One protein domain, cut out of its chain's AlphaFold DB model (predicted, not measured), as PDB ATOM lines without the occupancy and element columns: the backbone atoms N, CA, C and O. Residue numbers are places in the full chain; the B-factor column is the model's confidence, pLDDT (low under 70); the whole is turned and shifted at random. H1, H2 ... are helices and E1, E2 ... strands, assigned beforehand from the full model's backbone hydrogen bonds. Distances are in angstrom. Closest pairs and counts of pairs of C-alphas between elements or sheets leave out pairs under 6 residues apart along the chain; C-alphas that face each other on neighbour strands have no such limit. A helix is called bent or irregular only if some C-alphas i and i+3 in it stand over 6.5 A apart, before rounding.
ATOM      1  N   HIS A   2      38.672  47.199 100.207       65.31
ATOM      2  CA  HIS A   2      39.466  48.440 100.031       65.31
ATOM      3  C   HIS A   2      38.796  49.551  99.196       65.31
ATOM      4  O   HIS A   2      38.767  50.697  99.626       65.31
ATOM      5  N   PHE A   3      38.183  49.210  98.058       69.50
ATOM      6  CA  PHE A   3      37.585  50.189  97.137       69.50
ATOM      7  C   PHE A   3      36.438  51.033  97.738       69.50
ATOM      8  O   PHE A   3      36.194  52.148  97.291       69.50
ATOM      9  N   ILE A   4      35.735  50.526  98.759       75.25
ATOM     10  CA  ILE A   4      34.628  51.252  99.415       75.25
ATOM     11  C   ILE A   4      35.169  52.288 100.413       75.25
ATOM     12  O   ILE A   4      34.569  53.346 100.591       75.25
ATOM     13  N   ILE A   5      36.317  52.004 101.039       76.81
ATOM     14  CA  ILE A   5      36.957  52.893 102.020       76.81
ATOM     15  C   ILE A   5      37.567  54.109 101.310       76.81
ATOM     16  O   ILE A   5      37.340  55.232 101.749       76.81
ATOM     17  N   GLU A   6      38.243  53.891 100.177       77.25
ATOM     18  CA  GLU A   6      38.717  54.958  99.279       77.25
ATOM     19  C   GLU A   6      37.566  55.890  98.859       77.25
ATOM     20  O   GLU A   6      37.643  57.105  99.037       77.25
ATOM     21  N   LEU A   7      36.451  55.324  98.374       77.81
ATOM     22  CA  LEU A   7      35.301  56.111  97.918       77.81
ATOM     23  C   LEU A   7      34.689  56.963  99.048       77.81
ATOM     24  O   LEU A   7      34.347  58.124  98.829       77.81
ATOM     25  N   LEU A   8      34.582  56.407 100.261       76.19
ATOM     26  CA  LEU A   8      34.119  57.140 101.444       76.19
ATOM     27  C   LEU A   8      35.072  58.274 101.838       76.19
ATOM     28  O   LEU A   8      34.598  59.341 102.225       76.19
ATOM     29  N   TRP A   9      36.387  58.083 101.698       76.19
ATOM     30  CA  TRP A   9      37.376  59.131 101.960       76.19
ATOM     31  C   TRP A   9      37.263  60.289 100.964       76.19
ATOM     32  O   TRP A   9      37.223  61.446 101.380       76.19
ATOM     33  N   TYR A  10      37.107  59.995  99.669       76.00
ATOM     34  CA  TYR A  10      36.845  61.025  98.657       76.00
ATOM     35  C   TYR A  10      35.529  61.771  98.920       76.00
ATOM     36  O   TYR A  10      35.511  63.000  98.893       76.00
ATOM     37  N   VAL A  11      34.436  61.069  99.241       73.88
ATOM     38  CA  VAL A  11      33.152  61.718  99.565       73.88
ATOM     39  C   VAL A  11      33.275  62.621 100.802       73.88
ATOM     40  O   VAL A  11      32.813  63.762 100.769       73.88
ATOM     41  N   ALA A  12      33.953  62.159 101.860       73.19
ATOM     42  CA  ALA A  12      34.165  62.932 103.084       73.19
ATOM     43  C   ALA A  12      35.059  64.171 102.884       73.19
ATOM     44  O   ALA A  12      34.819  65.192 103.524       73.19
ATOM     45  N   LEU A  13      36.052  64.113 101.986       69.06
ATOM     46  CA  LEU A  13      36.917  65.256 101.654       69.06
ATOM     47  C   LEU A  13      36.216  66.312 100.788       69.06
ATOM     48  O   LEU A  13      36.463  67.506 100.956       69.06
ATOM     49  N   TRP A  14      35.349  65.895  99.861       61.69
ATOM     50  CA  TRP A  14      34.705  66.810  98.909       61.69
ATOM     51  C   TRP A  14      33.448  67.499  99.464       61.69
ATOM     52  O   TRP A  14      33.180  68.647  99.110       61.69
ATOM     53  N   LEU A  15      32.713  66.855 100.378       58.69
ATOM     54  CA  LEU A  15      31.550  67.439 101.069       58.69
ATOM     55  C   LEU A  15      31.805  68.827 101.709       58.69
ATOM     56  O   LEU A  15      31.044  69.751 101.408       58.69
ATOM     57  N   PRO A  16      32.852  69.040 102.538       57.56
ATOM     58  CA  PRO A  16      33.114  70.349 103.143       57.56
ATOM     59  C   PRO A  16      33.563  71.411 102.124       57.56
ATOM     60  O   PRO A  16      33.272  72.593 102.306       57.56
ATOM     61  N   VAL A  17      34.225  71.013 101.030       57.59
ATOM     62  CA  VAL A  17      34.670  71.941  99.975       57.59
ATOM     63  C   VAL A  17      33.476  72.513  99.206       57.59
ATOM     64  O   VAL A  17      33.423  73.719  98.965       57.59
ATOM     65  N   VAL A  18      32.486  71.676  98.876       56.66
ATOM     66  CA  VAL A  18      31.265  72.118  98.177       56.66
ATOM     67  C   VAL A  18      30.416  73.037  99.063       56.66
ATOM     68  O   VAL A  18      29.939  74.062  98.579       56.66
ATOM     69  N   ALA A  19      30.286  72.732 100.360       54.34
ATOM     70  CA  ALA A  19      29.566  73.589 101.308       54.34
ATOM     71  C   ALA A  19      30.219  74.981 101.464       54.34
ATOM     72  O   ALA A  19      29.527  75.999 101.454       54.34
ATOM     73  N   SER A  20      31.554  75.034 101.530       51.22
ATOM     74  CA  SER A  20      32.315  76.288 101.636       51.22
ATOM     75  C   SER A  20      32.122  77.208 100.417       51.22
ATOM     76  O   SER A  20      31.882  78.408 100.564       51.22
ATOM     77  N   GLN A  21      32.129  76.656  99.196       51.09
ATOM     78  CA  GLN A  21      31.947  77.461  97.978       51.09
ATOM     79  C   GLN A  21      30.545  78.082  97.850       51.09
ATOM     80  O   GLN A  21      30.407  79.147  97.241       51.09
ATOM     81  N   THR A  22      29.509  77.466  98.431       53.38
ATOM     82  CA  THR A  22      28.147  78.030  98.418       53.38
ATOM     83  C   THR A  22      27.944  79.210  99.370       53.38
ATOM     84  O   THR A  22      27.090  80.051  99.086       53.38
ATOM     85  N   ASP A  23      28.725  79.315 100.451       53.34
ATOM     86  CA  ASP A  23      28.658  80.460 101.376       53.34
ATOM     87  C   ASP A  23      29.310  81.711 100.768       53.34
ATOM     88  O   ASP A  23      28.726  82.795 100.793       53.34
ATOM     89  N   ILE A  24      30.483  81.553 100.138       57.97
ATOM     90  CA  ILE A  24      31.246  82.670  99.548       57.97
ATOM     91  C   ILE A  24      30.400  83.428  98.514       57.97
ATOM     92  O   ILE A  24      30.343  84.657  98.535       57.97
ATOM     93  N   ARG A  25      29.679  82.706  97.645       63.03
ATOM     94  CA  ARG A  25      28.907  83.292  96.533       63.03
ATOM     95  C   ARG A  25      27.605  83.997  96.949       63.03
ATOM     96  O   ARG A  25      26.948  84.607  96.110       63.03
ATOM     97  N   ASN A  26      27.225  83.911  98.224       74.06
ATOM     98  CA  ASN A  26      26.028  84.543  98.791       74.06
ATOM     99  C   ASN A  26      26.368  85.603  99.853       74.06
ATOM    100  O   ASN A  26      25.493  85.983 100.636       74.06
ATOM    101  N   SER A  27      27.623  86.062  99.881       83.12
ATOM    102  CA  SER A  27      28.163  86.977 100.887       83.12
ATOM    103  C   SER A  27      28.793  88.223 100.261       83.12
ATOM    104  O   SER A  27      29.363  88.140  99.176       83.12
ATOM    105  N   SER A  28      28.692  89.373 100.934       86.06
ATOM    106  CA  SER A  28      29.365  90.617 100.531       86.06
ATOM    107  C   SER A  28      29.716  91.481 101.746       86.06
ATOM    108  O   SER A  28      28.900  91.644 102.659       86.06
ATOM    109  N   THR A  29      30.927  92.040 101.765       86.38
ATOM    110  CA  THR A  29      31.375  93.055 102.737       86.38
ATOM    111  C   THR A  29      30.844  94.443 102.390       86.38
ATOM    112  O   THR A  29      30.430  95.203 103.263       86.38
ATOM    113  N   ASP A  30      30.808  94.770 101.102       87.44
ATOM    114  CA  ASP A  30      30.669  96.147 100.614       87.44
ATOM    115  C   ASP A  30      29.238  96.679 100.789       87.44
ATOM    116  O   ASP A  30      29.003  97.882 100.929       87.44
ATOM    117  N   LEU A  31      28.268  95.764 100.858       87.88
ATOM    118  CA  LEU A  31      26.867  96.069 101.131       87.88
ATOM    119  C   LEU A  31      26.561  96.311 102.616       87.88
ATOM    120  O   LEU A  31      25.534  96.919 102.927       87.88
ATOM    121  N   VAL A  32      27.424  95.885 103.543       88.69
ATOM    122  CA  VAL A  32      27.189  96.016 104.993       88.69
ATOM    123  C   VAL A  32      26.887  97.457 105.425       88.69
ATOM    124  O   VAL A  32      25.806  97.651 105.983       88.69
ATOM    125  N   PRO A  33      27.699  98.492 105.121       89.25
ATOM    126  CA  PRO A  33      27.394  99.868 105.539       89.25
ATOM    127  C   PRO A  33      26.078 100.419 104.962       89.25
ATOM    128  O   PRO A  33      25.508 101.362 105.510       89.25
ATOM    129  N   ILE A  34      25.572  99.833 103.871       88.25
ATOM    130  CA  ILE A  34      24.345 100.267 103.192       88.25
ATOM    131  C   ILE A  34      23.111  99.568 103.782       88.25
ATOM    132  O   ILE A  34      22.067 100.201 103.943       88.25
ATOM    133  N   TYR A  35      23.230  98.289 104.154       89.12
ATOM    134  CA  TYR A  35      22.131  97.487 104.709       89.12
ATOM    135  C   TYR A  35      22.058  97.498 106.241       89.12
ATOM    136  O   TYR A  35      20.978  97.300 106.801       89.12
ATOM    137  N   GLN A  36      23.147  97.807 106.945       89.19
ATOM    138  CA  GLN A  36      23.165  97.956 108.402       89.19
ATOM    139  C   GLN A  36      22.086  98.917 108.957       89.19
ATOM    140  O   GLN A  36      21.440  98.534 109.935       89.19
ATOM    141  N   PRO A  37      21.770 100.092 108.363       85.56
ATOM    142  CA  PRO A  37      20.646 100.933 108.814       85.56
ATOM    143  C   PRO A  37      19.245 100.397 108.447       85.56
ATOM    144  O   PRO A  37      18.241 100.933 108.924       85.56
ATOM    145  N   TYR A  38      19.145  99.371 107.595       84.88
ATOM    146  CA  TYR A  38      17.889  98.656 107.333       84.88
ATOM    147  C   TYR A  38      17.678  97.480 108.292       84.88
ATOM    148  O   TYR A  38      16.533  97.169 108.595       84.88
ATOM    149  N   LEU A  39      18.761  96.855 108.764       85.75
ATOM    150  CA  LEU A  39      18.741  95.656 109.609       85.75
ATOM    151  C   LEU A  39      18.831  95.976 111.112       85.75
ATOM    152  O   LEU A  39      18.224  95.298 111.937       85.75
ATOM    153  N   SER A  40      19.553  97.034 111.487       79.25
ATOM    154  CA  SER A  40      19.595  97.529 112.867       79.25
ATOM    155  C   SER A  40      18.393  98.428 113.189       79.25
ATOM    156  O   SER A  40      17.796  99.049 112.310       79.25
ATOM    157  N   SER A  41      18.064  98.557 114.478       74.50
ATOM    158  CA  SER A  41      17.033  99.485 114.989       74.50
ATOM    159  C   SER A  41      15.577  99.161 114.601       74.50
ATOM    160  O   SER A  41      14.705 100.031 114.667       74.50
ATOM    161  N   LEU A  42      15.276  97.917 114.216       76.94
ATOM    162  CA  LEU A  42      13.925  97.528 113.812       76.94
ATOM    163  C   LEU A  42      12.979  97.326 115.001       76.94
ATOM    164  O   LEU A  42      13.036  96.338 115.728       76.94
ATOM    165  N   ARG A  43      12.025  98.247 115.140       72.00
ATOM    166  CA  ARG A  43      10.833  98.092 115.977       72.00
ATOM    167  C   ARG A  43       9.948  96.982 115.387       72.00
ATOM    168  O   ARG A  43       9.139  97.243 114.503       72.00
ATOM    169  N   GLN A  44      10.105  95.753 115.882       62.62
ATOM    170  CA  GLN A  44       9.439  94.541 115.365       62.62
ATOM    171  C   GLN A  44       7.901  94.565 115.400       62.62
ATOM    172  O   GLN A  44       7.275  93.715 114.777       62.62
ATOM    173  N   ASN A  45       7.281  95.504 116.123       60.88
ATOM    174  CA  ASN A  45       5.837  95.524 116.342       60.88
ATOM    175  C   ASN A  45       5.181  96.803 115.786       60.88
ATOM    176  O   ASN A  45       4.806  97.717 116.520       60.88
ATOM    177  N   THR A  46       5.058  96.867 114.458       61.34
ATOM    178  CA  THR A  46       4.284  97.883 113.718       61.34
ATOM    179  C   THR A  46       2.766  97.651 113.771       61.34
ATOM    180  O   THR A  46       1.999  98.539 113.398       61.34
ATOM    181  N   ALA A  47       2.315  96.513 114.314       56.88
ATOM    182  CA  ALA A  47       0.905  96.139 114.460       56.88
ATOM    183  C   ALA A  47       0.116  96.950 115.516       56.88
ATOM    184  O   ALA A  47      -1.074  96.724 115.703       56.88
ATOM    185  N   ILE A  48       0.753  97.909 116.199       58.78
ATOM    186  CA  ILE A  48       0.102  98.806 117.174       58.78
ATOM    187  C   ILE A  48      -0.781  99.865 116.470       58.78
ATOM    188  O   ILE A  48      -1.643 100.478 117.097       58.78
ATOM    189  N   PHE A  49      -0.598 100.086 115.162       64.69
ATOM    190  CA  PHE A  49      -1.396 101.052 114.403       64.69
ATOM    191  C   PHE A  49      -2.793 100.525 114.062       64.69
ATOM    192  O   PHE A  49      -2.960  99.438 113.514       64.69
ATOM    193  N   ASN A  50      -3.807 101.346 114.347       65.88
ATOM    194  CA  ASN A  50      -5.194 101.058 114.003       65.88
ATOM    195  C   ASN A  50      -5.383 101.146 112.471       65.88
ATOM    196  O   ASN A  50      -5.197 102.234 111.911       65.88
ATOM    197  N   PRO A  51      -5.810 100.066 111.785       68.06
ATOM    198  CA  PRO A  51      -5.944 100.054 110.329       68.06
ATOM    199  C   PRO A  51      -6.958 101.074 109.794       68.06
ATOM    200  O   PRO A  51      -6.842 101.460 108.638       68.06
ATOM    201  N   TYR A  52      -7.908 101.544 110.614       67.25
ATOM    202  CA  TYR A  52      -8.906 102.557 110.240       67.25
ATOM    203  C   TYR A  52      -8.423 104.006 110.386       67.25
ATOM    204  O   TYR A  52      -9.028 104.909 109.814       67.25
ATOM    205  N   LEU A  53      -7.359 104.243 111.160       67.69
ATOM    206  CA  LEU A  53      -6.712 105.558 111.277       67.69
ATOM    207  C   LEU A  53      -5.488 105.662 110.348       67.69
ATOM    208  O   LEU A  53      -5.089 106.760 109.962       67.69
ATOM    209  N   GLY A  54      -4.918 104.514 109.964       69.25
ATOM    210  CA  GLY A  54      -3.702 104.418 109.166       69.25
ATOM    211  C   GLY A  54      -2.490 104.972 109.909       69.25
ATOM    212  O   GLY A  54      -2.387 104.868 111.130       69.25
ATOM    213  N   GLY A  55      -1.563 105.569 109.159       67.62
ATOM    214  CA  GLY A  55      -0.393 106.234 109.732       67.62
ATOM    215  C   GLY A  55       0.904 105.426 109.670       67.62
ATOM    216  O   GLY A  55       1.853 105.750 110.382       67.62
ATOM    217  N   GLN A  56       0.980 104.394 108.825       76.06
ATOM    218  CA  GLN A  56       2.200 103.593 108.697       76.06
ATOM    219  C   GLN A  56       3.291 104.291 107.872       76.06
ATOM    220  O   GLN A  56       3.017 104.938 106.859       76.06
ATOM    221  N   ASP A  57       4.554 104.081 108.251       78.94
ATOM    222  CA  ASP A  57       5.688 104.318 107.357       78.94
ATOM    223  C   ASP A  57       6.002 103.039 106.573       78.94
ATOM    224  O   ASP A  57       6.558 102.075 107.101       78.94
ATOM    225  N   TRP A  58       5.678 103.038 105.282       81.56
ATOM    226  CA  TRP A  58       5.966 101.906 104.399       81.56
ATOM    227  C   TRP A  58       7.468 101.658 104.194       81.56
ATOM    228  O   TRP A  58       7.854 100.533 103.871       81.56
ATOM    229  N   ASN A  59       8.333 102.645 104.465       84.62
ATOM    230  CA  ASN A  59       9.775 102.405 104.507       84.62
ATOM    231  C   ASN A  59      10.135 101.426 105.639       84.62
ATOM    232  O   ASN A  59      11.015 100.590 105.455       84.62
ATOM    233  N   MET A  60       9.450 101.497 106.787       84.94
ATOM    234  CA  MET A  60       9.654 100.580 107.914       84.94
ATOM    235  C   MET A  60       9.235  99.155 107.547       84.94
ATOM    236  O   MET A  60      10.003  98.214 107.730       84.94
ATOM    237  N   CYS A  61       8.054  99.012 106.945       86.25
ATOM    238  CA  CYS A  61       7.548  97.735 106.444       86.25
ATOM    239  C   CYS A  61       8.496  97.080 105.443       86.25
ATOM    240  O   CYS A  61       8.819  95.903 105.572       86.25
ATOM    241  N   CYS A  62       9.020  97.862 104.498       88.38
ATOM    242  CA  CYS A  62      10.024  97.388 103.558       88.38
ATOM    243  C   CYS A  62      11.293  96.874 104.270       88.38
ATOM    244  O   CYS A  62      11.791  95.799 103.936       88.38
ATOM    245  N   ARG A  63      11.794  97.584 105.293       90.19
ATOM    246  CA  ARG A  63      12.973  97.141 106.060       90.19
ATOM    247  C   ARG A  63      12.725  95.851 106.849       90.19
ATOM    248  O   ARG A  63      13.633  95.031 106.933       90.19
ATOM    249  N   LEU A  64      11.514  95.636 107.372       89.56
ATOM    250  CA  LEU A  64      11.145  94.367 108.016       89.56
ATOM    251  C   LEU A  64      11.258  93.185 107.035       89.56
ATOM    252  O   LEU A  64      11.811  92.153 107.403       89.56
ATOM    253  N   VAL A  65      10.826  93.351 105.775       90.25
ATOM    254  CA  VAL A  65      11.018  92.329 104.721       90.25
ATOM    255  C   VAL A  65      12.501  92.059 104.478       90.25
ATOM    256  O   VAL A  65      12.931  90.906 104.483       90.25
ATOM    257  N   VAL A  66      13.294  93.125 104.312       91.25
ATOM    258  CA  VAL A  66      14.747  93.022 104.099       91.25
ATOM    259  C   VAL A  66      15.411  92.250 105.246       91.25
ATOM    260  O   VAL A  66      16.227  91.368 104.987       91.25
ATOM    261  N   ASN A  67      14.998  92.489 106.492       91.25
ATOM    262  CA  ASN A  67      15.511  91.804 107.680       91.25
ATOM    263  C   ASN A  67      15.131  90.324 107.798       91.25
ATOM    264  O   ASN A  67      15.909  89.544 108.344       91.25
ATOM    265  N   GLU A  68      13.982  89.902 107.272       89.56
ATOM    266  CA  GLU A  68      13.680  88.469 107.184       89.56
ATOM    267  C   GLU A  68      14.468  87.768 106.066       89.56
ATOM    268  O   GLU A  68      14.800  86.589 106.193       89.56
ATOM    269  N   SER A  69      14.817  88.487 104.996       91.31
ATOM    270  CA  SER A  69      15.574  87.934 103.862       91.31
ATOM    271  C   SER A  69      17.102  87.946 104.019       91.31
ATOM    272  O   SER A  69      17.765  87.051 103.496       91.31
ATOM    273  N   LEU A  70      17.673  88.926 104.726       91.62
ATOM    274  CA  LEU A  70      19.118  89.152 104.839       91.62
ATOM    275  C   LEU A  70      19.565  89.176 106.307       91.62
ATOM    276  O   LEU A  70      18.796  89.518 107.203       91.62
ATOM    277  N   VAL A  71      20.824  88.824 106.561       92.12
ATOM    278  CA  VAL A  71      21.432  88.854 107.897       92.12
ATOM    279  C   VAL A  71      22.898  89.271 107.800       92.12
ATOM    280  O   VAL A  71      23.627  88.777 106.947       92.12
ATOM    281  N   ILE A  72      23.347  90.163 108.685       91.25
ATOM    282  CA  ILE A  72      24.777  90.462 108.842       91.25
ATOM    283  C   ILE A  72      25.342  89.529 109.916       91.25
ATOM    284  O   ILE A  72      24.779  89.419 111.007       91.25
ATOM    285  N   ARG A  73      26.455  88.858 109.614       90.25
ATOM    286  CA  ARG A  73      27.265  88.089 110.571       90.25
ATOM    287  C   ARG A  73      28.724  88.453 110.328       90.25
ATOM    288  O   ARG A  73      29.126  88.478 109.177       90.25
ATOM    289  N   ASN A  74      29.506  88.719 111.374       89.50
ATOM    290  CA  ASN A  74      30.948  89.002 111.264       89.50
ATOM    291  C   ASN A  74      31.293  90.025 110.153       89.50
ATOM    292  O   ASN A  74      32.127  89.746 109.297       89.50
ATOM    293  N   ASP A  75      30.580  91.157 110.115       89.00
ATOM    294  CA  ASP A  75      30.719  92.218 109.100       89.00
ATOM    295  C   ASP A  75      30.660  91.748 107.631       89.00
ATOM    296  O   ASP A  75      31.223  92.365 106.728       89.00
ATOM    297  N   THR A  76      29.902  90.679 107.373       89.12
ATOM    298  CA  THR A  76      29.513  90.226 106.031       89.12
ATOM    299  C   THR A  76      27.996  90.055 105.945       89.12
ATOM    300  O   THR A  76      27.341  89.554 106.866       89.12
ATOM    301  N   LEU A  77      27.410  90.536 104.847       90.00
ATOM    302  CA  LEU A  77      25.982  90.441 104.554       90.00
ATOM    303  C   LEU A  77      25.698  89.116 103.845       90.00
ATOM    304  O   LEU A  77      26.219  88.888 102.758       90.00
ATOM    305  N   TYR A  78      24.837  88.288 104.432       91.06
ATOM    306  CA  TYR A  78      24.397  87.007 103.883       91.06
ATOM    307  C   TYR A  78      22.901  87.016 103.571       91.06
ATOM    308  O   TYR A  78      22.097  87.626 104.283       91.06
ATOM    309  N   ILE A  79      22.506  86.248 102.557       90.00
ATOM    310  CA  ILE A  79      21.106  85.857 102.360       90.00
ATOM    311  C   ILE A  79      20.755  84.798 103.417       90.00
ATOM    312  O   ILE A  79      21.483  83.820 103.593       90.00
ATOM    313  N   ARG A  80      19.648  84.977 104.149       90.19
ATOM    314  CA  ARG A  80      19.245  84.047 105.216       90.19
ATOM    315  C   ARG A  80      18.900  82.669 104.612       90.19
ATOM    316  O   ARG A  80      18.111  82.613 103.672       90.19
ATOM    317  N   PRO A  81      19.414  81.539 105.129       87.56
ATOM    318  CA  PRO A  81      19.054  80.223 104.599       87.56
ATOM    319  C   PRO A  81      17.568  79.914 104.850       87.56
ATOM    320  O   PRO A  81      17.050  80.160 105.938       87.56
ATOM    321  N   GLY A  82      16.882  79.368 103.842       85.00
ATOM    322  CA  GLY A  82      15.473  78.951 103.933       85.00
ATOM    323  C   GLY A  82      14.424  80.071 103.851       85.00
ATOM    324  O   GLY A  82      13.234  79.781 103.950       85.00
ATOM    325  N   GLN A  83      14.825  81.331 103.654       87.38
ATOM    326  CA  GLN A  83      13.893  82.438 103.395       87.38
ATOM    327  C   GLN A  83      13.287  82.356 101.980       87.38
ATOM    328  O   GLN A  83      13.916  81.841 101.058       87.38
ATOM    329  N   THR A  84      12.075  82.890 101.801       87.12
ATOM    330  CA  THR A  84      11.358  82.894 100.508       87.12
ATOM    331  C   THR A  84      11.124  84.289  99.927       87.12
ATOM    332  O   THR A  84      10.699  84.398  98.778       87.12
ATOM    333  N   PHE A  85      11.400  85.350 100.690       88.44
ATOM    334  CA  PHE A  85      11.047  86.738 100.377       88.44
ATOM    335  C   PHE A  85      11.953  87.400  99.327       88.44
ATOM    336  O   PHE A  85      11.554  88.374  98.696       88.44
ATOM    337  N   PHE A  86      13.159  86.875  99.111       90.12
ATOM    338  CA  PHE A  86      14.107  87.341  98.100       90.12
ATOM    339  C   PHE A  86      14.604  86.161  97.258       90.12
ATOM    340  O   PHE A  86      15.085  85.169  97.796       90.12
ATOM    341  N   THR A  87      14.504  86.264  95.933       84.62
ATOM    342  CA  THR A  87      14.890  85.192  94.991       84.62
ATOM    343  C   THR A  87      16.140  85.525  94.167       84.62
ATOM    344  O   THR A  87      16.420  84.856  93.173       84.62
ATOM    345  N   GLY A  88      16.878  86.573  94.548       84.88
ATOM    346  CA  GLY A  88      18.114  87.000  93.889       84.88
ATOM    347  C   GLY A  88      19.391  86.485  94.548       84.88
ATOM    348  O   GLY A  88      19.370  85.804  95.571       84.88
ATOM    349  N   ASN A  89      20.515  86.838  93.932       88.25
ATOM    350  CA  ASN A  89      21.881  86.604  94.402       88.25
ATOM    351  C   ASN A  89      22.508  87.907  94.929       88.25
ATOM    352  O   ASN A  89      22.038  89.000  94.609       88.25
ATOM    353  N   ILE A  90      23.594  87.803  95.701       88.19
ATOM    354  CA  ILE A  90      24.269  88.976  96.282       88.19
ATOM    355  C   ILE A  90      24.782  89.950  95.201       88.19
ATOM    356  O   ILE A  90      24.588  91.155  95.333       88.19
ATOM    357  N   GLU A  91      25.268  89.424  94.069       86.94
ATOM    358  CA  GLU A  91      25.721  90.180  92.886       86.94
ATOM    359  C   GLU A  91      24.643  91.171  92.372       86.94
ATOM    360  O   GLU A  91      24.946  92.283  91.939       86.94
ATOM    361  N   SER A  92      23.355  90.803  92.451       85.94
ATOM    362  CA  SER A  92      22.244  91.686  92.050       85.94
ATOM    363  C   SER A  92      21.968  92.816  93.049       85.94
ATOM    364  O   SER A  92      21.490  93.881  92.656       85.94
ATOM    365  N   LEU A  93      22.308  92.617  94.325       87.00
ATOM    366  CA  LEU A  93      22.253  93.659  95.349       87.00
ATOM    367  C   LEU A  93      23.468  94.590  95.255       87.00
ATOM    368  O   LEU A  93      23.316  95.787  95.479       87.00
ATOM    369  N   GLU A  94      24.633  94.086  94.841       87.75
ATOM    370  CA  GLU A  94      25.827  94.896  94.546       87.75
ATOM    371  C   GLU A  94      25.617  95.817  93.338       87.75
ATOM    372  O   GLU A  94      25.987  96.991  93.382       87.75
ATOM    373  N   ALA A  95      24.928  95.338  92.298       86.62
ATOM    374  CA  ALA A  95      24.517  96.171  91.166       86.62
ATOM    375  C   ALA A  95      23.474  97.250  91.543       86.62
ATOM    376  O   ALA A  95      23.416  98.305  90.908       86.62
ATOM    377  N   PHE A  96      22.651  97.008  92.572       86.81
ATOM    378  CA  PHE A  96      21.559  97.898  92.992       86.81
ATOM    379  C   PHE A  96      21.534  98.122  94.522       86.81
ATOM    380  O   PHE A  96      20.548  97.790  95.186       86.81
ATOM    381  N   PRO A  97      22.559  98.764  95.114       84.56
ATOM    382  CA  PRO A  97      22.802  98.733  96.563       84.56
ATOM    383  C   PRO A  97      21.725  99.401  97.430       84.56
ATOM    384  O   PRO A  97      21.647  99.137  98.625       84.56
ATOM    385  N   ARG A  98      20.878 100.271  96.861       83.44
ATOM    386  CA  ARG A  98      19.770 100.930  97.585       83.44
ATOM    387  C   ARG A  98      18.418 100.219  97.441       83.44
ATOM    388  O   ARG A  98      17.434 100.663  98.033       83.44
ATOM    389  N   PHE A  99      18.340  99.156  96.646       83.81
ATOM    390  CA  PHE A  99      17.129  98.355  96.482       83.81
ATOM    391  C   PHE A  99      16.858  97.515  97.749       83.81
ATOM    392  O   PHE A  99      17.810  97.105  98.401       83.81
ATOM    393  N   PRO A 100      15.600  97.257  98.151       82.25
ATOM    394  CA  PRO A 100      14.355  97.797  97.607       82.25
ATOM    395  C   PRO A 100      13.926  99.127  98.256       82.25
ATOM    396  O   PRO A 100      13.293  99.947  97.600       82.25
ATOM    397  N   CYS A 101      14.279  99.376  99.523       83.56
ATOM    398  CA  CYS A 101      13.631 100.414 100.342       83.56
ATOM    399  C   CYS A 101      14.157 101.842 100.142       83.56
ATOM    400  O   CYS A 101      13.478 102.798 100.511       83.56
ATOM    401  N   GLY A 102      15.370 101.996  99.606       77.50
ATOM    402  CA  GLY A 102      16.003 103.285  99.311       77.50
ATOM    403  C   GLY A 102      16.113 103.579  97.812       77.50
ATOM    404  O   GLY A 102      16.814 104.517  97.427       77.50
ATOM    405  N   ALA A 103      15.481 102.768  96.959       80.00
ATOM    406  CA  ALA A 103      15.582 102.896  95.513       80.00
ATOM    407  C   ALA A 103      14.762 104.088  94.998       80.00
ATOM    408  O   ALA A 103      13.565 104.212  95.254       80.00
ATOM    409  N   THR A 104      15.408 104.948  94.214       77.69
ATOM    410  CA  THR A 104      14.785 106.080  93.520       77.69
ATOM    411  C   THR A 104      14.877 105.866  92.016       77.69
ATOM    412  O   THR A 104      15.959 105.576  91.507       77.69
ATOM    413  N   TYR A 105      13.770 106.039  91.293       76.19
ATOM    414  CA  TYR A 105      13.757 105.898  89.838       76.19
ATOM    415  C   TYR A 105      14.605 106.990  89.169       76.19
ATOM    416  O   TYR A 105      14.259 108.167  89.233       76.19
ATOM    417  N   ASN A 106      15.697 106.592  88.512       75.81
ATOM    418  CA  ASN A 106      16.670 107.502  87.895       75.81
ATOM    419  C   ASN A 106      16.431 107.717  86.383       75.81
ATOM    420  O   ASN A 106      17.360 107.977  85.626       75.81
ATOM    421  N   GLY A 107      15.194 107.529  85.908       73.00
ATOM    422  CA  GLY A 107      14.831 107.704  84.495       73.00
ATOM    423  C   GLY A 107      15.176 106.533  83.565       73.00
ATOM    424  O   GLY A 107      14.673 106.496  82.443       73.00
ATOM    425  N   THR A 108      15.986 105.568  84.007       75.81
ATOM    426  CA  THR A 108      16.374 104.385  83.226       75.81
ATOM    427  C   THR A 108      15.490 103.176  83.536       75.81
ATOM    428  O   THR A 108      15.079 102.957  84.671       75.81
ATOM    429  N   LEU A 109      15.249 102.327  82.529       74.50
ATOM    430  CA  LEU A 109      14.532 101.048  82.684       74.50
ATOM    431  C   LEU A 109      15.390  99.939  83.332       74.50
ATOM    432  O   LEU A 109      14.962  98.789  83.399       74.50
ATOM    433  N   ALA A 110      16.604 100.265  83.784       74.94
ATOM    434  CA  ALA A 110      17.490  99.335  84.468       74.94
ATOM    435  C   ALA A 110      16.994  99.116  85.905       74.94
ATOM    436  O   ALA A 110      17.157  99.977  86.769       74.94
ATOM    437  N   ALA A 111      16.385  97.958  86.140       72.69
ATOM    438  CA  ALA A 111      15.905  97.513  87.441       72.69
ATOM    439  C   ALA A 111      16.413  96.087  87.714       72.69
ATOM    440  O   ALA A 111      16.608  95.329  86.758       72.69
ATOM    441  N   PRO A 112      16.607  95.693  88.985       76.88
ATOM    442  CA  PRO A 112      16.944  94.316  89.322       76.88
ATOM    443  C   PRO A 112      15.833  93.368  88.851       76.88
ATOM    444  O   PRO A 112      14.644  93.614  89.074       76.88
ATOM    445  N   HIS A 113      16.225  92.279  88.186       73.75
ATOM    446  CA  HIS A 113      15.289  91.277  87.672       73.75
ATOM    447  C   HIS A 113      14.606  90.489  88.801       73.75
ATOM    448  O   HIS A 113      13.466  90.053  88.651       73.75
ATOM    449  N   GLN A 114      15.295  90.321  89.929       80.81
ATOM    450  CA  GLN A 114      14.803  89.658  91.128       80.81
ATOM    451  C   GLN A 114      14.301  90.695  92.133       80.81
ATOM    452  O   GLN A 114      14.943  91.715  92.380       80.81
ATOM    453  N   GLN A 115      13.131  90.434  92.712       80.38
ATOM    454  CA  GLN A 115      12.427  91.378  93.574       80.38
ATOM    455  C   GLN A 115      12.270  90.813  94.985       80.38
ATOM    456  O   GLN A 115      12.134  89.603  95.172       80.38
ATOM    457  N   PHE A 116      12.250  91.708  95.971       86.56
ATOM    458  CA  PHE A 116      11.754  91.380  97.301       86.56
ATOM    459  C   PHE A 116      10.228  91.336  97.239       86.56
ATOM    460  O   PHE A 116       9.598  92.278  96.756       86.56
ATOM    461  N   TRP A 117       9.635  90.253  97.725       87.44
ATOM    462  CA  TRP A 117       8.193  90.052  97.756       87.44
ATOM    463  C   TRP A 117       7.780  89.452  99.100       87.44
ATOM    464  O   TRP A 117       8.557  88.773  99.766       87.44
ATOM    465  N   VAL A 118       6.534  89.689  99.499       87.56
ATOM    466  CA  VAL A 118       5.929  89.051 100.671       87.56
ATOM    467  C   VAL A 118       4.528  88.559 100.340       87.56
ATOM    468  O   VAL A 118       3.822  89.206  99.559       87.56
ATOM    469  N   PRO A 119       4.078  87.441 100.933       88.88
ATOM    470  CA  PRO A 119       2.685  87.046 100.843       88.88
ATOM    471  C   PRO A 119       1.816  88.076 101.572       88.88
ATOM    472  O   PRO A 119       2.186  88.593 102.630       88.88
ATOM    473  N   TYR A 120       0.627  88.341 101.029       83.31
ATOM    474  CA  TYR A 120      -0.300  89.328 101.589       83.31
ATOM    475  C   TYR A 120      -0.638  89.065 103.068       83.31
ATOM    476  O   TYR A 120      -0.737  90.009 103.840       83.31
ATOM    477  N   SER A 121      -0.732  87.799 103.486       87.25
ATOM    478  CA  SER A 121      -0.958  87.417 104.889       87.25
ATOM    479  C   SER A 121       0.154  87.887 105.832       87.25
ATOM    480  O   SER A 121      -0.133  88.356 106.930       87.25
ATOM    481  N   TRP A 122       1.422  87.815 105.412       89.19
ATOM    482  CA  TRP A 122       2.535  88.353 106.197       89.19
ATOM    483  C   TRP A 122       2.458  89.881 106.254       89.19
ATOM    484  O   TRP A 122       2.588  90.456 107.332       89.19
ATOM    485  N   CYS A 123       2.173  90.525 105.115       86.56
ATOM    486  CA  CYS A 123       2.048  91.980 105.024       86.56
ATOM    487  C   CYS A 123       0.911  92.516 105.909       86.56
ATOM    488  O   CYS A 123       1.144  93.405 106.715       86.56
ATOM    489  N   ALA A 124      -0.286  91.927 105.846       83.94
ATOM    490  CA  ALA A 124      -1.433  92.340 106.655       83.94
ATOM    491  C   ALA A 124      -1.189  92.183 108.168       83.94
ATOM    492  O   ALA A 124      -1.626  93.029 108.947       83.94
ATOM    493  N   ASN A 125      -0.460  91.137 108.581       85.94
ATOM    494  CA  ASN A 125      -0.175  90.872 109.994       85.94
ATOM    495  C   ASN A 125       0.914  91.792 110.575       85.94
ATOM    496  O   ASN A 125       0.800  92.216 111.723       85.94
ATOM    497  N   HIS A 126       1.963  92.109 109.809       85.56
ATOM    498  CA  HIS A 126       3.074  92.948 110.287       85.56
ATOM    499  C   HIS A 126       2.862  94.439 109.978       85.56
ATOM    500  O   HIS A 126       3.321  95.302 110.728       85.56
ATOM    501  N   CYS A 127       2.143  94.752 108.901       85.69
ATOM    502  CA  CYS A 127       1.949  96.094 108.354       85.69
ATOM    503  C   CYS A 127       0.466  96.429 108.079       85.69
ATOM    504  O   CYS A 127       0.069  96.633 106.928       85.69
ATOM    505  N   PRO A 128      -0.380  96.494 109.127       81.81
ATOM    506  CA  PRO A 128      -1.777  96.891 108.988       81.81
ATOM    507  C   PRO A 128      -1.948  98.405 108.757       81.81
ATOM    508  O   PRO A 128      -1.530  99.228 109.571       81.81
ATOM    509  N   GLY A 129      -2.657  98.772 107.685       77.19
ATOM    510  CA  GLY A 129      -3.100 100.145 107.404       77.19
ATOM    511  C   GLY A 129      -2.440 100.797 106.181       77.19
ATOM    512  O   GLY A 129      -1.637 100.196 105.469       77.19
ATOM    513  N   TRP A 130      -2.810 102.051 105.911       77.00
ATOM    514  CA  TRP A 130      -2.314 102.830 104.768       77.00
ATOM    515  C   TRP A 130      -1.133 103.754 105.128       77.00
ATOM    516  O   TRP A 130      -0.991 104.154 106.294       77.00
ATOM    517  N   PRO A 131      -0.278 104.104 104.143       75.19
ATOM    518  CA  PRO A 131       0.869 104.979 104.365       75.19
ATOM    519  C   PRO A 131       0.461 106.389 104.808       75.19
ATOM    520  O   PRO A 131      -0.558 106.921 104.364       75.19
ATOM    521  N   VAL A 132       1.308 107.040 105.610       71.25
ATOM    522  CA  VAL A 132       1.247 108.501 105.787       71.25
ATOM    523  C   VAL A 132       1.557 109.184 104.454       71.25
ATOM    524  O   VAL A 132       2.596 108.923 103.841       71.25
ATOM    525  N   THR A 133       0.705 110.120 104.033       66.75
ATOM    526  CA  THR A 133       1.017 111.033 102.928       66.75
ATOM    527  C   THR A 133       2.207 111.909 103.315       66.75
ATOM    528  O   THR A 133       2.072 112.855 104.089       66.75
TER     529      THR A 133
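AT A GLANCE: This is residues 2 to 133 of the 372 residues of an uncharacterized protein of Hypoxylon sp. CO27-5 (UniProt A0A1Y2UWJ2). A long, nearly straight helix, H1, sticks out like a handle from a body of short elements and long loops, with residues 2 to 22 standing free. In the body, H3 leads straight into the small hairpin of E1 and E2, H2 packs on H3 and the hairpin, H4 lies near the end of E2, and H5 lies near H3 at the far end from the handle. The printed part has 132 residues, with five named helices and two named strands in the order H1 H2 H3 E1 E2 H4 H5; the sheet is E1 - E2, antiparallel. It is mostly helix, though under half of the residues are in named elements. The whole is loose, with a radius of gyration of the C-alphas of 19.6 A, and a rod of 74 by 34 by 26 A.

HOW THE PARTS SIT: Begin with H1, residues 2 to 24, assigned as one helix by its hydrogen bonds but bent: C-alphas 13 and 16 are 6.5 A apart. Its arms H1a, residues 2 to 13, and H1b, residues 16 to 24, stand at a shallow tilt of 18 degrees and touch no helix. Further on, H2, residues 32 to 39, touches residues 63 to 67 alone of H3, residues 58 to 69; the closest C-alphas, of Tyr 38 and Arg 63, are 5.3 A apart. These two run opposite ways at a steep tilt of 69 degrees, only just short of about perpendicular. E1, residues 70 to 73, and E2, residues 76 to 79, form an antiparallel hairpin, with N 71 and O 78 at 2.9 A and N 78 and O 71 at 2.8 A, within hydrogen-bond range. Residues 27 to 28 pair antiparallel with residues 77 to 78 of E2. The closest C-alphas of E2 and H4, residues 90 to 95, are those of Ile 79 and Ile 90, 7.5 A apart. H5, residues 120 to 126, is close to but not clearly touching H3, with C-alphas 61 and 126 closest at 7.6 A. Every O i to N i+4 pair is within hydrogen-bond range in H1a, H3, H4 and H5, against 4 of 5 in H1b and 2 of 4 in H2.

IN THESE COORDINATES: Find C-alpha 2 at (39.466, 48.440, 100.031); from there H1a runs 17.1 A to C-alpha 13, and H1b covers 13.0 A. H2 is only just irregular, with C-alphas 34 and 37 6.8 A apart. H3 starts at C-alpha 58, (5.966, 101.906, 104.399), and spans 17.0 A. H5 ends at C-alpha 126, (3.074, 92.948, 110.287).

THE WHOLE: The farthest C-alphas, of His 2 and Leu 53, are 74.3 A apart. The printed part has no cut. The links H2 to H3 and H4 to H5 are long. Look for pLDDT under 70 at residues 2 to 3, 13 to 25, 44 to 55 and 133.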